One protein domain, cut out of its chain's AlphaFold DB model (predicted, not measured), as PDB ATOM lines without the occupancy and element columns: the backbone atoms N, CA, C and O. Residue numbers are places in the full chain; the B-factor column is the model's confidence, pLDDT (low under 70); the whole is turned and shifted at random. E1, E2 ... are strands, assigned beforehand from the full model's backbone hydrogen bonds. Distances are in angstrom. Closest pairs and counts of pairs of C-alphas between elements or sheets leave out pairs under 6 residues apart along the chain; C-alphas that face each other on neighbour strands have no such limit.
ATOM      1  N   LEU A  19      98.735 -25.028 125.120       87.25
ATOM      2  CA  LEU A  19      98.318 -24.308 126.314       87.25
ATOM      3  C   LEU A  19      98.842 -25.016 127.564       87.25
ATOM      4  O   LEU A  19      98.913 -26.246 127.639       87.25
ATOM      5  N   ASN A  20      99.189 -24.221 128.570       88.88
ATOM      6  CA  ASN A  20      99.601 -24.737 129.863       88.88
ATOM      7  C   ASN A  20      98.366 -25.210 130.645       88.88
ATOM      8  O   ASN A  20      97.868 -24.509 131.523       88.88
ATOM      9  N   THR A  21      97.851 -26.384 130.288       92.19
ATOM     10  CA  THR A  21      96.630 -26.959 130.853       92.19
ATOM     11  C   THR A  21      96.924 -27.942 131.978       92.19
ATOM     12  O   THR A  21      97.925 -28.671 131.976       92.19
ATOM     13  N   ALA A  22      96.022 -27.972 132.954       93.25
ATOM     14  CA  ALA A  22      95.916 -29.079 133.885       93.25
ATOM     15  C   ALA A  22      95.367 -30.321 133.168       93.25
ATOM     16  O   ALA A  22      94.635 -30.228 132.184       93.25
ATOM     17  N   LYS A  23      95.720 -31.493 133.692       92.94
ATOM     18  CA  LYS A  23      95.168 -32.801 133.308       92.94
ATOM     19  C   LYS A  23      94.216 -33.351 134.376       92.94
ATOM     20  O   LYS A  23      93.979 -34.552 134.417       92.94
ATOM     21  N   ALA A  24      93.797 -32.502 135.309       92.38
ATOM     22  CA  ALA A  24      92.924 -32.860 136.414       92.38
ATOM     23  C   ALA A  24      91.475 -32.930 135.918       92.38
ATOM     24  O   ALA A  24      91.004 -31.976 135.301       92.38
ATOM     25  N   ASP A  25      90.784 -34.032 136.201       92.44
ATOM     26  CA  ASP A  25      89.351 -34.174 135.925       92.44
ATOM     27  C   ASP A  25      88.516 -33.564 137.061       92.44
ATOM     28  O   ASP A  25      87.393 -33.102 136.853       92.44
ATOM     29  N   LYS A  26      89.069 -33.564 138.281       92.31
ATOM     30  CA  LYS A  26      88.467 -33.020 139.502       92.31
ATOM     31  C   LYS A  26      89.505 -32.182 140.254       92.31
ATOM     32  O   LYS A  26      89.987 -32.602 141.312       92.31
ATOM     33  N   PRO A  27      89.880 -31.005 139.720       92.69
ATOM     34  CA  PRO A  27      90.803 -30.117 140.406       92.69
ATOM     35  C   PRO A  27      90.211 -29.622 141.729       92.69
ATOM     36  O   PRO A  27      88.998 -29.475 141.876       92.69
ATOM     37  N   LEU A  28      91.088 -29.331 142.687       96.19
ATOM     38  CA  LEU A  28      90.708 -28.653 143.923       96.19
ATOM     39  C   LEU A  28      90.853 -27.141 143.727       96.19
ATOM     40  O   LEU A  28      91.843 -26.686 143.167       96.19
ATOM     41  N   PHE A  29      89.921 -26.345 144.233       95.75
ATOM     42  CA  PHE A  29      90.003 -24.879 144.234       95.75
ATOM     43  C   PHE A  29      90.453 -24.327 145.587       95.75
ATOM     44  O   PHE A  29      91.014 -23.236 145.670       95.75
ATOM     45  N   THR A  30      90.296 -25.115 146.650       95.75
ATOM     46  CA  THR A  30      90.860 -24.841 147.975       95.75
ATOM     47  C   THR A  30      91.498 -26.105 148.545       95.75
ATOM     48  O   THR A  30      91.141 -27.219 148.164       95.75
ATOM     49  N   ILE A  31      92.458 -25.946 149.457       95.06
ATOM     50  CA  ILE A  31      93.143 -27.073 150.102       95.06
ATOM     51  C   ILE A  31      92.532 -27.320 151.486       95.06
ATOM     52  O   ILE A  31      92.537 -26.395 152.301       95.06
ATOM     53  N   PRO A  32      92.020 -28.530 151.782       94.75
ATOM     54  CA  PRO A  32      91.643 -28.896 153.141       94.75
ATOM     55  C   PRO A  32      92.874 -28.989 154.044       94.75
ATOM     56  O   PRO A  32      93.959 -29.386 153.610       94.75
ATOM     57  N   GLU A  33      92.683 -28.694 155.326       94.81
ATOM     58  CA  GLU A  33      93.625 -29.127 156.355       94.81
ATOM     59  C   GLU A  33      93.572 -30.656 156.473       94.81
ATOM     60  O   GLU A  33      92.492 -31.249 156.462       94.81
ATOM     61  N   ILE A  34      94.741 -31.289 156.562       96.00
ATOM     62  CA  ILE A  34      94.881 -32.745 156.687       96.00
ATOM     63  C   ILE A  34      95.550 -33.084 158.018       96.00
ATOM     64  O   ILE A  34      96.289 -32.266 158.571       96.00
ATOM     65  N   ALA A  35      95.294 -34.281 158.540       95.75
ATOM     66  CA  ALA A  35      95.918 -34.751 159.775       95.75
ATOM     67  C   ALA A  35      97.421 -35.054 159.591       95.75
ATOM     68  O   ALA A  35      97.901 -35.219 158.472       95.75
ATOM     69  N   GLU A  36      98.175 -35.170 160.689       94.88
ATOM     70  CA  GLU A  36      99.630 -35.422 160.644       94.88
ATOM     71  C   GLU A  36     100.005 -36.744 159.952       94.88
ATOM     72  O   GLU A  36     101.062 -36.848 159.339       94.88
ATOM     73  N   ASN A  37      99.132 -37.746 160.040       96.44
ATOM     74  CA  ASN A  37      99.273 -39.072 159.433       96.44
ATOM     75  C   ASN A  37      98.702 -39.152 158.006       96.44
ATOM     76  O   ASN A  37      98.535 -40.246 157.463       96.44
ATOM     77  N   GLN A  38      98.327 -38.012 157.427       97.12
ATOM     78  CA  GLN A  38      97.760 -37.923 156.091       97.12
ATOM     79  C   GLN A  38      98.743 -37.254 155.141       97.12
ATOM     80  O   GLN A  38      99.440 -36.299 155.483       97.12
ATOM     81  N   VAL A  39      98.774 -37.750 153.910       97.00
ATOM     82  CA  VAL A  39      99.678 -37.276 152.867       97.00
ATOM     83  C   VAL A  39      98.926 -37.051 151.561       97.00
ATOM     84  O   VAL A  39      97.938 -37.716 151.259       97.00
ATOM     85  N   TRP A  40      99.402 -36.093 150.771       97.06
ATOM     86  CA  TRP A  40      98.884 -35.845 149.429       97.06
ATOM     87  C   TRP A  40      99.585 -36.731 148.414       97.06
ATOM     88  O   TRP A  40     100.812 -36.802 148.395       97.06
ATOM     89  N   ASN A  41      98.823 -37.308 147.493       96.62
ATOM     90  CA  ASN A  41      99.339 -38.139 146.413       96.62
ATOM     91  C   ASN A  41      98.726 -37.731 145.065       96.62
ATOM     92  O   ASN A  41      97.667 -37.106 144.989       96.62
ATOM     93  N   CYS A  42      99.415 -38.077 143.974       96.00
ATOM     94  CA  CYS A  42      98.913 -37.854 142.618       96.00
ATOM     95  C   CYS A  42      97.941 -38.968 142.210       96.00
ATOM     96  O   CYS A  42      98.355 -40.124 142.080       96.00
ATOM     97  N   GLY A  43      96.685 -38.607 141.947       93.88
ATOM     98  CA  GLY A  43      95.641 -39.530 141.494       93.88
ATOM     99  C   GLY A  43      95.829 -40.013 140.056       93.88
ATOM    100  O   GLY A  43      95.386 -41.100 139.712       93.88
ATOM    101  N   THR A  44      96.542 -39.250 139.223       93.12
ATOM    102  CA  THR A  44      96.720 -39.582 137.801       93.12
ATOM    103  C   THR A  44      97.785 -40.647 137.559       93.12
ATOM    104  O   THR A  44      97.559 -41.571 136.787       93.12
ATOM    105  N   CYS A  45      98.965 -40.528 138.180       91.12
ATOM    106  CA  CYS A  45     100.046 -41.496 137.964       91.12
ATOM    107  C   CYS A  45     100.090 -42.608 139.013       91.12
ATOM    108  O   CYS A  45     100.807 -43.584 138.811       91.12
ATOM    109  N   GLY A  46      99.394 -42.446 140.145       83.62
ATOM    110  CA  GLY A  46      99.356 -43.450 141.208       83.62
ATOM    111  C   GLY A  46     100.733 -43.817 141.765       83.62
ATOM    112  O   GLY A  46     100.901 -44.904 142.302       83.62
ATOM    113  N   SER A  47     101.738 -42.938 141.638       86.88
ATOM    114  CA  SER A  47     103.142 -43.274 141.940       86.88
ATOM    115  C   SER A  47     103.422 -43.665 143.397       86.88
ATOM    116  O   SER A  47     104.550 -44.034 143.714       86.88
ATOM    117  N   GLY A  48     102.444 -43.513 144.296       84.00
ATOM    118  CA  GLY A  48     102.593 -43.746 145.733       84.00
ATOM    119  C   GLY A  48     103.479 -42.717 146.442       84.00
ATOM    120  O   GLY A  48     103.560 -42.725 147.663       84.00
ATOM    121  N   LYS A  49     104.118 -41.804 145.703       91.38
ATOM    122  CA  LYS A  49     104.962 -40.759 146.278       91.38
ATOM    123  C   LYS A  49     104.101 -39.641 146.843       91.38
ATOM    124  O   LYS A  49     103.260 -39.088 146.131       91.38
ATOM    125  N   THR A  50     104.399 -39.266 148.080       95.81
ATOM    126  CA  THR A  50     103.887 -38.041 148.683       95.81
ATOM    127  C   THR A  50     104.286 -36.837 147.833       95.81
ATOM    128  O   THR A  50     105.441 -36.691 147.422       95.81
ATOM    129  N   VAL A  51     103.326 -35.960 147.574       95.94
ATOM    130  CA  VAL A  51     103.505 -34.701 146.855       95.94
ATOM    131  C   VAL A  51     103.054 -33.535 147.724       95.94
ATOM    132  O   VAL A  51     102.389 -33.708 148.739       95.94
ATOM    133  N   LYS A  52     103.403 -32.318 147.310       96.25
ATOM    134  CA  LYS A  52     102.755 -31.105 147.808       96.25
ATOM    135  C   LYS A  52     101.821 -30.590 146.716       96.25
ATOM    136  O   LYS A  52     102.281 -30.510 145.573       96.25
ATOM    137  N   PRO A  53     100.552 -30.269 147.027       96.94
ATOM    138  CA  PRO A  53      99.654 -29.638 146.069       96.94
ATOM    139  C   PRO A  53     100.298 -28.413 145.415       96.94
ATOM    140  O   PRO A  53     100.884 -27.572 146.096       96.94
ATOM    141  N   LEU A  54     100.202 -28.326 144.091       97.06
ATOM    142  CA  LEU A  54     100.701 -27.207 143.300       97.06
ATOM    143  C   LEU A  54      99.539 -26.275 142.970       97.06
ATOM    144  O   LEU A  54      98.610 -26.693 142.285       97.06
ATOM    145  N   HIS A  55      99.627 -25.019 143.403       96.75
ATOM    146  CA  HIS A  55      98.725 -23.968 142.944       96.75
ATOM    147  C   HIS A  55      99.117 -23.563 141.518       96.75
ATOM    148  O   HIS A  55     100.240 -23.116 141.274       96.75
ATOM    149  N   PHE A  56      98.221 -23.781 140.569       96.06
ATOM    150  CA  PHE A  56      98.505 -23.798 139.143       96.06
ATOM    151  C   PHE A  56      97.432 -23.028 138.373       96.06
ATOM    152  O   PHE A  56      96.244 -23.233 138.601       96.06
ATOM    153  N   ASN A  57      97.862 -22.170 137.444       95.25
ATOM    154  CA  ASN A  57      96.973 -21.497 136.501       95.25
ATOM    155  C   ASN A  57      96.801 -22.365 135.249       95.25
ATOM    156  O   ASN A  57      97.718 -22.445 134.427       95.25
ATOM    157  N   SER A  58      95.653 -23.022 135.112       94.56
ATOM    158  CA  SER A  58      95.323 -23.813 133.927       94.56
ATOM    159  C   SER A  58      94.765 -22.909 132.836       94.56
ATOM    160  O   SER A  58      93.660 -22.389 132.968       94.56
ATOM    161  N   ILE A  59      95.521 -22.720 131.754       94.00
ATOM    162  CA  ILE A  59      95.110 -21.879 130.624       94.00
ATOM    163  C   ILE A  59      94.234 -22.691 129.677       94.00
ATOM    164  O   ILE A  59      94.702 -23.665 129.097       94.00
ATOM    165  N   TYR A  60      92.987 -22.274 129.471       90.31
ATOM    166  CA  TYR A  60      92.056 -22.933 128.544       90.31
ATOM    167  C   TYR A  60      91.817 -22.131 127.259       90.31
ATOM    168  O   TYR A  60      91.225 -22.644 126.311       90.31
ATOM    169  N   SER A  61      92.265 -20.875 127.198       90.88
ATOM    170  CA  SER A  61      92.175 -20.056 125.991       90.88
ATOM    171  C   SER A  61      93.325 -19.058 125.920       90.88
ATOM    172  O   SER A  61      93.672 -18.428 126.917       90.88
ATOM    173  N   ARG A  62      93.889 -18.897 124.723       91.06
ATOM    174  CA  ARG A  62      94.844 -17.847 124.372       91.06
ATOM    175  C   ARG A  62      94.350 -17.166 123.100       91.06
ATOM    176  O   ARG A  62      94.002 -17.847 122.139       91.06
ATOM    177  N   THR A  63      94.342 -15.843 123.100       89.88
ATOM    178  CA  THR A  63      94.050 -15.008 121.934       89.88
ATOM    179  C   THR A  63      95.242 -14.102 121.689       89.88
ATOM    180  O   THR A  63      95.792 -13.547 122.639       89.88
ATOM    181  N   ILE A  64      95.621 -13.944 120.426       88.12
ATOM    182  CA  ILE A  64      96.695 -13.048 120.005       88.12
ATOM    183  C   ILE A  64      96.072 -11.990 119.097       88.12
ATOM    184  O   ILE A  64      95.343 -12.335 118.164       88.12
ATOM    185  N   ASP A  65      96.283 -10.714 119.412       87.50
ATOM    186  CA  ASP A  65      95.780  -9.603 118.605       87.50
ATOM    187  C   ASP A  65      96.701  -9.273 117.414       87.50
ATOM    188  O   ASP A  65      97.784  -9.833 117.249       87.50
ATOM    189  N   GLN A  66      96.257  -8.351 116.557       85.00
ATOM    190  CA  GLN A  66      96.976  -7.956 115.336       85.00
ATOM    191  C   GLN A  66      98.310  -7.235 115.604       85.00
ATOM    192  O   GLN A  66      99.103  -7.084 114.680       85.00
ATOM    193  N   ASN A  67      98.557  -6.798 116.842       88.19
ATOM    194  CA  ASN A  67      99.790  -6.148 117.279       88.19
ATOM    195  C   ASN A  67     100.713  -7.113 118.049       88.19
ATOM    196  O   ASN A  67     101.712  -6.672 118.614       88.19
ATOM    197  N   GLY A  68     100.375  -8.408 118.115       81.75
ATOM    198  CA  GLY A  68     101.119  -9.410 118.883       81.75
ATOM    199  C   GLY A  68     100.799  -9.424 120.383       81.75
ATOM    200  O   GLY A  68     101.478 -10.104 121.151       81.75
ATOM    201  N   GLY A  69      99.771  -8.700 120.831       86.81
ATOM    202  CA  GLY A  69      99.313  -8.720 122.218       86.81
ATOM    203  C   GLY A  69      98.666 -10.057 122.575       86.81
ATOM    204  O   GLY A  69      97.722 -10.495 121.917       86.81
ATOM    205  N   VAL A  70      99.156 -10.709 123.632       88.31
ATOM    206  CA  VAL A  70      98.664 -12.021 124.082       88.31
ATOM    207  C   VAL A  70      97.705 -11.855 125.258       88.31
ATOM    208  O   VAL A  70      98.061 -11.301 126.295       88.31
ATOM    209  N   THR A  71      96.490 -12.381 125.116       90.31
ATOM    210  CA  THR A  71      95.506 -12.503 126.200       90.31
ATOM    211  C   THR A  71      95.274 -13.972 126.517       90.31
ATOM    212  O   THR A  71      94.840 -14.730 125.651       90.31
ATOM    213  N   GLU A  72      95.506 -14.376 127.763       92.38
ATOM    214  CA  GLU A  72      95.224 -15.731 128.240       92.38
ATOM    215  C   GLU A  72      94.053 -15.726 129.223       92.38
ATOM    216  O   GLU A  72      93.975 -14.886 130.119       92.38
ATOM    217  N   LYS A  73      93.144 -16.688 129.061       92.81
ATOM    218  CA  LYS A  73      92.130 -17.018 130.057       92.81
ATOM    219  C   LYS A  73      92.511 -18.332 130.707       92.81
ATOM    220  O   LYS A  73      92.712 -19.343 130.027       92.81
ATOM    221  N   GLY A  74      92.590 -18.297 132.023       92.88
ATOM    222  CA  GLY A  74      92.902 -19.460 132.821       92.88
ATOM    223  C   GLY A  74      92.176 -19.441 134.144       92.88
ATOM    224  O   GLY A  74      91.441 -18.506 134.465       92.88
ATOM    225  N   GLU A  75      92.383 -20.515 134.880       93.19
ATOM    226  CA  GLU A  75      91.760 -20.750 136.163       93.19
ATOM    227  C   GLU A  75      92.788 -21.268 137.164       93.19
ATOM    228  O   GLU A  75      93.561 -22.186 136.872       93.19
ATOM    229  N   MET A  76      92.792 -20.657 138.348       95.19
ATOM    230  CA  MET A  76      93.653 -21.062 139.449       95.19
ATOM    231  C   MET A  76      93.053 -22.270 140.160       95.19
ATOM    232  O   MET A  76      91.902 -22.245 140.586       95.19
ATOM    233  N   MET A  77      93.858 -23.314 140.309       96.25
ATOM    234  CA  MET A  77      93.468 -24.569 140.942       96.25
ATOM    235  C   MET A  77      94.667 -25.245 141.601       96.25
ATOM    236  O   MET A  77      95.818 -24.887 141.363       96.25
ATOM    237  N   TYR A  78      94.406 -26.257 142.412       97.50
ATOM    238  CA  TYR A  78      95.403 -27.111 143.023       97.50
ATOM    239  C   TYR A  78      95.427 -28.475 142.345       97.50
ATOM    240  O   TYR A  78      94.417 -29.175 142.261       97.50
ATOM    241  N   VAL A  79      96.616 -28.859 141.890       97.00
ATOM    242  CA  VAL A  79      96.865 -30.107 141.163       97.00
ATOM    243  C   VAL A  79      98.134 -30.787 141.656       97.00
ATOM    244  O   VAL A  79      98.949 -30.220 142.387       97.00
ATOM    245  N   SER A  80      98.339 -32.028 141.235       96.75
ATOM    246  CA  SER A  80      99.594 -32.736 141.459       96.75
ATOM    247  C   SER A  80     100.743 -32.103 140.657       96.75
ATOM    248  O   SER A  80     100.600 -31.855 139.459       96.75
ATOM    249  N   PRO A  81     101.925 -31.886 141.257       95.56
ATOM    250  CA  PRO A  81     103.037 -31.217 140.579       95.56
ATOM    251  C   PRO A  81     103.642 -32.049 139.440       95.56
ATOM    252  O   PRO A  81     104.180 -31.496 138.488       95.56
ATOM    253  N   CYS A  82     103.564 -33.380 139.517       94.25
ATOM    254  CA  CYS A  82     104.174 -34.268 138.527       94.25
ATOM    255  C   CYS A  82     103.356 -34.392 137.236       94.25
ATOM    256  O   CYS A  82     103.928 -34.503 136.156       94.25
ATOM    257  N   CYS A  83     102.026 -34.401 137.342       94.75
ATOM    258  CA  CYS A  83     101.143 -34.680 136.208       94.75
ATOM    259  C   CYS A  83     100.189 -33.534 135.888       94.75
ATOM    260  O   CYS A  83      99.497 -33.608 134.875       94.75
ATOM    261  N   LYS A  84     100.137 -32.501 136.741       96.19
ATOM    262  CA  LYS A  84      99.089 -31.471 136.743       96.19
ATOM    263  C   LYS A  84      97.683 -32.074 136.812       96.19
ATOM    264  O   LYS A  84      96.741 -31.499 136.286       96.19
ATOM    265  N   GLY A  85      97.568 -33.262 137.401       95.56
ATOM    266  CA  GLY A  85      96.326 -34.022 137.509       95.56
ATOM    267  C   GLY A  85      95.791 -34.063 138.934       95.56
ATOM    268  O   GLY A  85      96.357 -33.408 139.812       95.56
ATOM    269  N   ASP A  86      94.751 -34.857 139.167       96.25
ATOM    270  CA  ASP A  86      94.020 -34.887 140.436       96.25
ATOM    271  C   ASP A  86      94.910 -35.188 141.650       96.25
ATOM    272  O   ASP A  86      95.932 -35.888 141.575       96.25
ATOM    273  N   LEU A  87      94.488 -34.650 142.789       96.56
ATOM    274  CA  LEU A  87      95.067 -34.894 144.100       96.56
ATOM    275  C   LEU A  87      94.127 -35.785 144.909       96.56
ATOM    276  O   LEU A  87      92.912 -35.625 144.854       96.56
ATOM    277  N   PHE A  88      94.699 -36.681 145.704       96.19
ATOM    278  CA  PHE A  88      93.962 -37.392 146.743       96.19
ATOM    279  C   PHE A  88      94.751 -37.408 148.047       96.19
ATOM    280  O   PHE A  88      95.974 -37.238 148.041       96.19
ATOM    281  N   ILE A  89      94.039 -37.619 149.151       97.00
ATOM    282  CA  ILE A  89      94.628 -37.774 150.480       97.00
ATOM    283  C   ILE A  89      94.732 -39.266 150.784       97.00
ATOM    284  O   ILE A  89      93.743 -39.991 150.679       97.00
ATOM    285  N   TRP A  90      95.918 -39.716 151.173       96.69
ATOM    286  CA  TRP A  90      96.156 -41.046 151.717       96.69
ATOM    287  C   TRP A  90      96.385 -40.946 153.223       96.69
ATOM    288  O   TRP A  90      97.205 -40.148 153.667       96.69
ATOM    289  N   ASP A  91      95.665 -41.747 154.001       96.81
ATOM    290  CA  ASP A  91      95.854 -41.866 155.442       96.81
ATOM    291  C   ASP A  91      96.717 -43.090 155.746       96.81
ATOM    292  O   ASP A  91      96.322 -44.233 155.498       96.81
ATOM    293  N   GLU A  92      97.908 -42.844 156.286       95.06
ATOM    294  CA  GLU A  92      98.887 -43.887 156.587       95.06
ATOM    295  C   GLU A  92      98.494 -44.729 157.807       95.06
ATOM    296  O   GLU A  92      98.960 -45.855 157.949       95.06
ATOM    297  N   SER A  93      97.616 -44.223 158.682       95.94
ATOM    298  CA  SER A  93      97.222 -44.931 159.907       95.94
ATOM    299  C   SER A  93      96.228 -46.061 159.642       95.94
ATOM    300  O   SER A  93      96.247 -47.078 160.335       95.94
ATOM    301  N   ILE A  94      95.367 -45.889 158.636       96.25
ATOM    302  CA  ILE A  94      94.349 -46.872 158.239       96.25
ATOM    303  C   ILE A  94      94.577 -47.448 156.837       96.25
ATOM    304  O   ILE A  94      93.743 -48.222 156.365       96.25
ATOM    305  N   GLU A  95      95.676 -47.055 156.184       93.94
ATOM    306  CA  GLU A  95      96.098 -47.471 154.840       93.94
ATOM    307  C   GLU A  95      94.993 -47.313 153.786       93.94
ATOM    308  O   GLU A  95      94.691 -48.233 153.017       93.94
ATOM    309  N   LYS A  96      94.337 -46.147 153.775       95.50
ATOM    310  CA  LYS A  96      93.217 -45.867 152.867       95.50
ATOM    311  C   LYS A  96      93.222 -44.441 152.348       95.50
ATOM    312  O   LYS A  96      93.671 -43.511 153.010       95.50
ATOM    313  N   GLN A  97      92.640 -44.281 151.164       94.69
ATOM    314  CA  GLN A  97      92.290 -42.971 150.636       94.69
ATOM    315  C   GLN A  97      91.146 -42.364 151.456       94.69
ATOM    316  O   GLN A  97      90.190 -43.060 151.804       94.69
ATOM    317  N   ILE A  98      91.253 -41.067 151.725       95.56
ATOM    318  CA  ILE A  98      90.233 -40.281 152.415       95.56
ATOM    319  C   ILE A  98      89.481 -39.424 151.403       95.56
ATOM    320  O   ILE A  98      90.079 -38.831 150.499       95.56
ATOM    321  N   ASP A  99      88.167 -39.352 151.580       94.56
ATOM    322  CA  ASP A  99      87.310 -38.479 150.792       94.56
ATOM    323  C   ASP A  99      87.531 -37.015 151.179       94.56
ATOM    324  O   ASP A  99      87.547 -36.646 152.354       94.56
TER     325      ASP A  99
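Overview. This is residues 19 to 99 of the 111 residues of an uncharacterized protein of Acinetobacter bereziniae (UniProt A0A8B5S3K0). A small three-stranded sheet, E1, E4 and E5, forms one end of a rod, and the long, bent two-stranded hairpin of E2 and E3 runs from beyond the sheet to the other end. A long stretch with no named element, residues 19 to 37, leads into E1. The printed part has 81 residues, no named helix and five strands, E1 to E5 along the chain; the class is all strand, with 34 of the 81 residues in named strands. The sheets, of orders E1, E4, E5 and E2, E3, are both antiparallel. The whole is loose, radius of gyration of the C-alphas 15.7 A, spanning 58 by 22 by 16 A.

Along the chain. E1, residues 38 to 42, begins with C-alpha 38 at (97.760, -37.923, 156.091). E4 is residues 87 to 91, and E5, residues 96 to 98, ends with C-alpha 98 at (90.233, -40.281, 152.415). E2, residues 54 to 64, is 27.6 A long and bends by 58 degrees at residue 61; E3, residues 70 to 79, is 24.9 A long and bends by 55 degrees at residue 76.

Arrangement. E4 is the inner strand. It is antiparallel to E1 at 145 degrees, with N 90 and O 39 2.8 A apart, within hydrogen-bond range. E4 and E5 form a hairpin at 125 degrees, with N 91 and O 96 at 2.8 A. Residues 40 to 41 of E1 also pair antiparallel with residues 50 to 51. The closest C-alphas of E3 and E4 are those of Val 79 and Leu 87, 5.9 A apart. In the hairpin of E2 and E3, N 56 and O 77 are 2.8 A apart. E2 and E4 are apart.

Size, cuts and confidence. The C-alphas farthest apart, of Asn 67 and Ile 94, are 58.0 A apart. The printed part has no cut. The link from E1 to E2 is long, 11 residues. Mean pLDDT of the printed part is 93.5, and no printed residue is under 70.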